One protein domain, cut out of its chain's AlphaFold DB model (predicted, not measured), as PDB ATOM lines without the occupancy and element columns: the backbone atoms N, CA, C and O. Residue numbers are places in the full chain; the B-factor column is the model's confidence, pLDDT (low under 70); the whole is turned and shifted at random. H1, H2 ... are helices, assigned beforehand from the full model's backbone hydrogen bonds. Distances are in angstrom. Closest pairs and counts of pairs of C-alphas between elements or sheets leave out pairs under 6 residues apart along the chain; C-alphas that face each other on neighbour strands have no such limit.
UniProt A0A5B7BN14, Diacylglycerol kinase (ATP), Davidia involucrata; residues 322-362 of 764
ATOM      1  N   ASP A 322      -6.154 -41.419 -19.438       85.88
ATOM      2  CA  ASP A 322      -5.904 -42.678 -18.740       85.88
ATOM      3  C   ASP A 322      -7.191 -43.258 -18.144       85.88
ATOM      4  O   ASP A 322      -7.476 -44.427 -18.367       85.88
ATOM      5  N   ILE A 323      -8.055 -42.434 -17.532       87.44
ATOM      6  CA  ILE A 323      -9.354 -42.905 -17.017       87.44
ATOM      7  C   ILE A 323     -10.228 -43.452 -18.154       87.44
ATOM      8  O   ILE A 323     -10.887 -44.479 -17.999       87.44
ATOM      9  N   CYS A 324     -10.267 -42.780 -19.309       88.25
ATOM     10  CA  CYS A 324     -11.029 -43.281 -20.455       88.25
ATOM     11  C   CYS A 324     -10.467 -44.591 -21.012       88.25
ATOM     12  O   CYS A 324     -11.248 -45.417 -21.488       88.25
ATOM     13  N   TRP A 325      -9.147 -44.778 -20.961       90.62
ATOM     14  CA  TRP A 325      -8.520 -46.044 -21.321       90.62
ATOM     15  C   TRP A 325      -8.896 -47.149 -20.339       90.62
ATOM     16  O   TRP A 325      -9.346 -48.203 -20.774       90.62
ATOM     17  N   ASP A 326      -8.825 -46.879 -19.037       89.06
ATOM     18  CA  ASP A 326      -9.214 -47.837 -18.003       89.06
ATOM     19  C   ASP A 326     -10.672 -48.268 -18.191       89.06
ATOM     20  O   ASP A 326     -10.953 -49.456 -18.312       89.06
ATOM     21  N   VAL A 327     -11.593 -47.310 -18.368       89.06
ATOM     22  CA  VAL A 327     -13.011 -47.597 -18.649       89.06
ATOM     23  C   VAL A 327     -13.184 -48.440 -19.914       89.06
ATOM     24  O   VAL A 327     -14.033 -49.332 -19.939       89.06
ATOM     25  N   PHE A 328     -12.416 -48.164 -20.974       88.94
ATOM     26  CA  PHE A 328     -12.445 -48.962 -22.199       88.94
ATOM     27  C   PHE A 328     -11.972 -50.394 -21.927       88.94
ATOM     28  O   PHE A 328     -12.692 -51.338 -22.243       88.94
ATOM     29  N   THR A 329     -10.799 -50.558 -21.316       86.38
ATOM     30  CA  THR A 329     -10.207 -51.873 -21.049       86.38
ATOM     31  C   THR A 329     -11.073 -52.710 -20.111       86.38
ATOM     32  O   THR A 329     -11.357 -53.857 -20.442       86.38
ATOM     33  N   ASP A 330     -11.587 -52.132 -19.024       84.31
ATOM     34  CA  ASP A 330     -12.515 -52.804 -18.109       84.31
ATOM     35  C   ASP A 330     -13.793 -53.243 -18.841       84.31
ATOM     36  O   ASP A 330     -14.236 -54.378 -18.683       84.31
ATOM     37  N   SER A 331     -14.334 -52.407 -19.735       82.12
ATOM     38  CA  SER A 331     -15.526 -52.766 -20.522       82.12
ATOM     39  C   SER A 331     -15.261 -53.900 -21.520       82.12
ATOM     40  O   SER A 331     -16.114 -54.763 -21.712       82.12
ATOM     41  N   VAL A 332     -14.078 -53.935 -22.147       79.25
ATOM     42  CA  VAL A 332     -13.678 -55.045 -23.032       79.25
ATOM     43  C   VAL A 332     -13.544 -56.356 -22.246       79.25
ATOM     44  O   VAL A 332     -13.909 -57.417 -22.763       79.25
ATOM     45  N   LYS A 333     -13.047 -56.288 -21.001       75.12
ATOM     46  CA  LYS A 333     -12.921 -57.441 -20.095       75.12
ATOM     47  C   LYS A 333     -14.282 -57.952 -19.625       75.12
ATOM     48  O   LYS A 333     -14.513 -59.158 -19.672       75.12
ATOM     49  N   GLU A 334     -15.180 -57.052 -19.212       68.31
ATOM     50  CA  GLU A 334     -16.549 -57.382 -18.784       68.31
ATOM     51  C   GLU A 334     -17.315 -58.136 -19.878       68.31
ATOM     52  O   GLU A 334     -17.872 -59.204 -19.624       68.31
ATOM     53  N   ASP A 335     -17.270 -57.638 -21.117       61.72
ATOM     54  CA  ASP A 335     -17.926 -58.277 -22.265       61.72
ATOM     55  C   ASP A 335     -17.124 -59.486 -22.813       61.72
ATOM     56  O   ASP A 335     -17.504 -60.099 -23.815       61.72
ATOM     57  N   ARG A 336     -16.020 -59.858 -22.139       59.62
ATOM     58  CA  ARG A 336     -15.117 -60.988 -22.434       59.62
ATOM     59  C   ARG A 336     -14.618 -61.017 -23.876       59.62
ATOM     60  O   ARG A 336     -14.313 -62.096 -24.394       59.62
ATOM     61  N   ILE A 337     -14.539 -59.863 -24.535       55.16
ATOM     62  CA  ILE A 337     -14.275 -59.825 -25.975       55.16
ATOM     63  C   ILE A 337     -12.805 -60.162 -26.262       55.16
ATOM     64  O   ILE A 337     -12.491 -60.657 -27.341       55.16
ATOM     65  N   VAL A 338     -11.905 -59.958 -25.289       54.81
ATOM     66  CA  VAL A 338     -10.460 -60.167 -25.446       54.81
ATOM     67  C   VAL A 338      -9.786 -60.586 -24.129       54.81
ATOM     68  O   VAL A 338     -10.225 -60.164 -23.062       54.81
ATOM     69  N   ASN A 339      -8.719 -61.398 -24.194       51.50
ATOM     70  CA  ASN A 339      -7.813 -61.653 -23.059       51.50
ATOM     71  C   ASN A 339      -6.860 -60.455 -22.845       51.50
ATOM     72  O   ASN A 339      -6.577 -59.717 -23.787       51.50
ATOM     73  N   ASP A 340      -6.359 -60.259 -21.623       44.22
ATOM     74  CA  ASP A 340      -5.524 -59.106 -21.252       44.22
ATOM     75  C   ASP A 340      -4.389 -58.801 -22.253       44.22
ATOM     76  O   ASP A 340      -3.673 -59.691 -22.711       44.22
ATOM     77  N   GLY A 341      -4.206 -57.511 -22.562       51.91
ATOM     78  CA  GLY A 341      -3.016 -57.017 -23.263       51.91
ATOM     79  C   GLY A 341      -2.964 -57.302 -24.763       51.91
ATOM     80  O   GLY A 341      -1.872 -57.396 -25.326       51.91
ATOM     81  N   HIS A 342      -4.112 -57.443 -25.438       63.97
ATOM     82  CA  HIS A 342      -4.115 -57.653 -26.885       63.97
ATOM     83  C   HIS A 342      -3.407 -56.509 -27.609       63.97
ATOM     84  O   HIS A 342      -3.901 -55.385 -27.696       63.97
ATOM     85  N   HIS A 343      -2.239 -56.834 -28.155       72.62
ATOM     86  CA  HIS A 343      -1.285 -55.888 -28.714       72.62
ATOM     87  C   HIS A 343      -1.884 -54.946 -29.777       72.62
ATOM     88  O   HIS A 343      -1.400 -53.830 -29.941       72.62
ATOM     89  N   ILE A 344      -2.940 -55.363 -30.493       74.06
ATOM     90  CA  ILE A 344      -3.652 -54.501 -31.454       74.06
ATOM     91  C   ILE A 344      -4.440 -53.399 -30.737       74.06
ATOM     92  O   ILE A 344      -4.378 -52.249 -31.160       74.06
ATOM     93  N   LEU A 345      -5.136 -53.717 -29.637       81.25
ATOM     94  CA  LEU A 345      -5.881 -52.712 -28.874       81.25
ATOM     95  C   LEU A 345      -4.925 -51.687 -28.260       81.25
ATOM     96  O   LEU A 345      -5.177 -50.492 -28.374       81.25
ATOM     97  N   GLU A 346      -3.793 -52.138 -27.712       82.88
ATOM     98  CA  GLU A 346      -2.745 -51.248 -27.194       82.88
ATOM     99  C   GLU A 346      -2.162 -50.334 -28.283       82.88
ATOM    100  O   GLU A 346      -2.015 -49.133 -28.073       82.88
ATOM    101  N   LYS A 347      -1.918 -50.850 -29.495       84.38
ATOM    102  CA  LYS A 347      -1.497 -50.016 -30.639       84.38
ATOM    103  C   LYS A 347      -2.551 -48.984 -31.049       84.38
ATOM    104  O   LYS A 347      -2.201 -47.939 -31.588       84.38
ATOM    105  N   MET A 348      -3.830 -49.266 -30.808       85.56
ATOM    106  CA  MET A 348      -4.943 -48.357 -31.092       85.56
ATOM    107  C   MET A 348      -5.265 -47.412 -29.926       85.56
ATOM    108  O   MET A 348      -6.134 -46.552 -30.083       85.56
ATOM    109  N   ARG A 349      -4.578 -47.530 -28.779       89.44
ATOM    110  CA  ARG A 349      -4.862 -46.788 -27.541       89.44
ATOM    111  C   ARG A 349      -5.058 -45.295 -27.775       89.44
ATOM    112  O   ARG A 349      -6.093 -44.741 -27.405       89.44
ATOM    113  N   GLU A 350      -4.100 -44.653 -28.435       87.31
ATOM    114  CA  GLU A 350      -4.138 -43.210 -28.691       87.31
ATOM    115  C   GLU A 350      -5.347 -42.799 -29.540       87.31
ATOM    116  O   GLU A 350      -6.023 -41.810 -29.241       87.31
ATOM    117  N   GLU A 351      -5.674 -43.576 -30.575       86.12
ATOM    118  CA  GLU A 351      -6.821 -43.287 -31.430       86.12
ATOM    119  C   GLU A 351      -8.149 -43.504 -30.698       86.12
ATOM    120  O   GLU A 351      -9.045 -42.662 -30.804       86.12
ATOM    121  N   ILE A 352      -8.263 -44.583 -29.922       87.38
ATOM    122  CA  ILE A 352      -9.447 -44.898 -29.119       87.38
ATOM    123  C   ILE A 352      -9.719 -43.759 -28.139       87.38
ATOM    124  O   ILE A 352     -10.803 -43.174 -28.157       87.38
ATOM    125  N   ILE A 353      -8.713 -43.371 -27.354       87.00
ATOM    126  CA  ILE A 353      -8.804 -42.278 -26.381       87.00
ATOM    127  C   ILE A 353      -9.206 -40.966 -27.069       87.00
ATOM    128  O   ILE A 353     -10.130 -40.278 -26.624       87.00
ATOM    129  N   ARG A 354      -8.566 -40.635 -28.198       83.00
ATOM    130  CA  ARG A 354      -8.890 -39.437 -28.985       83.00
ATOM    131  C   ARG A 354     -10.347 -39.444 -29.457       83.00
ATOM    132  O   ARG A 354     -10.993 -38.396 -29.462       83.00
ATOM    133  N   LYS A 355     -10.886 -40.605 -29.845       83.25
ATOM    134  CA  LYS A 355     -12.292 -40.762 -30.259       83.25
ATOM    135  C   LYS A 355     -13.262 -40.705 -29.076       83.25
ATOM    136  O   LYS A 355     -14.366 -40.191 -29.260       83.25
ATOM    137  N   CYS A 356     -12.854 -41.151 -27.885       85.00
ATOM    138  CA  CYS A 356     -13.641 -41.030 -26.653       85.00
ATOM    139  C   CYS A 356     -13.883 -39.570 -26.248       85.00
ATOM    140  O   CYS A 356     -14.908 -39.264 -25.641       85.00
ATOM    141  N   GLY A 357     -12.939 -38.666 -26.544       81.19
ATOM    142  CA  GLY A 357     -13.056 -37.244 -26.203       81.19
ATOM    143  C   GLY A 357     -13.230 -36.987 -24.701       81.19
ATOM    144  O   GLY A 357     -13.905 -36.035 -24.318       81.19
ATOM    145  N   GLY A 358     -12.683 -37.873 -23.859       82.81
ATOM    146  CA  GLY A 358     -12.793 -37.806 -22.400       82.81
ATOM    147  C   GLY A 358     -14.176 -38.129 -21.823       82.81
ATOM    148  O   GLY A 358     -14.444 -37.769 -20.677       82.81
ATOM    149  N   LEU A 359     -15.076 -38.756 -22.593       86.69
ATOM    150  CA  LEU A 359     -16.388 -39.203 -22.116       86.69
ATOM    151  C   LEU A 359     -16.371 -40.710 -21.786       86.69
ATOM    152  O   LEU A 359     -16.209 -41.521 -22.703       86.69
ATOM    153  N   PRO A 360     -16.633 -41.120 -20.529       87.94
ATOM    154  CA  PRO A 360     -16.754 -42.533 -20.148       87.94
ATOM    155  C   PRO A 360     -17.731 -43.334 -21.006       87.94
ATOM    156  O   PRO A 360     -17.444 -44.460 -21.395       87.94
ATOM    157  N   LEU A 361     -18.886 -42.749 -21.344       87.00
ATOM    158  CA  LEU A 361     -19.883 -43.438 -22.165       87.00
ATOM    159  C   LEU A 361     -19.384 -43.703 -23.593       87.00
ATOM    160  O   LEU A 361     -19.751 -44.713 -24.193       87.00
ATOM    161  N   ALA A 362     -18.545 -42.817 -24.137       87.62
ATOM    162  CA  ALA A 362     -17.927 -43.041 -25.439       87.62
ATOM    163  C   ALA A 362     -16.906 -44.185 -25.361       87.62
ATOM    164  O   ALA A 362     -16.930 -45.060 -26.221       87.62
TER     165      ALA A 362
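Overview. This is residues 322 to 362 of the 764 residues of the protein "Diacylglycerol kinase (ATP)" of Davidia involucrata (UniProt A0A5B7BN14). The backbone makes a small open ring: the longest helix, H1, runs along one side, an eight-residue loop turns the chain back at one end, and two shorter helices, H2 and H3, follow each other along the opposite side. H3 closes the ring by crossing near the beginning of H1, and the tail after it, residues 357 to 362, folds back toward the first half of H1. The printed part has 41 residues with three named helices, in the order H1, H2, H3, and no named strand; its class is all helix. The whole is compact, with a radius of gyration of the C-alphas of 9.7 A, and spans 25 by 20 by 13 A.

Arrangement. H1, residues 322 to 334, touches H3, residues 349 to 356, with its residues 324 to 325 alone. The closest C-alphas of the two are those of Trp 325 and Ile 353, 6.3 A apart. Their lines are about perpendicular, at 85 degrees, and their centres are 11.6 A apart. H2, residues 343 to 347, is apart from H1. H2 and H3 meet only through their link. In H1, H2 and H3 every O i to N i+4 pair is within hydrogen-bond range.

Along the chain. H1 has 13 residues and measures 18.2 A from C-alpha 322 at (-5.904, -42.678, -18.740) to C-alpha 334 at (-16.549, -57.382, -18.784). H3 has 8 residues and measures 10.5 A, ending with C-alpha 356 at (-13.641, -41.030, -26.653). H2 has 5 residues and measures 6.2 A.

Size, cuts and confidence. The two C-alphas farthest apart are those of Asn 339 and Gly 357, at 25.2 A. The printed part has no cut. The link from H1 to H2 is short, with 8 residues, and that from H2 to H3 is tight, with 1 residue. The mean pLDDT of the printed part is 78.5, and residues 334 to 342, of which 334 belongs to H1, are under 70.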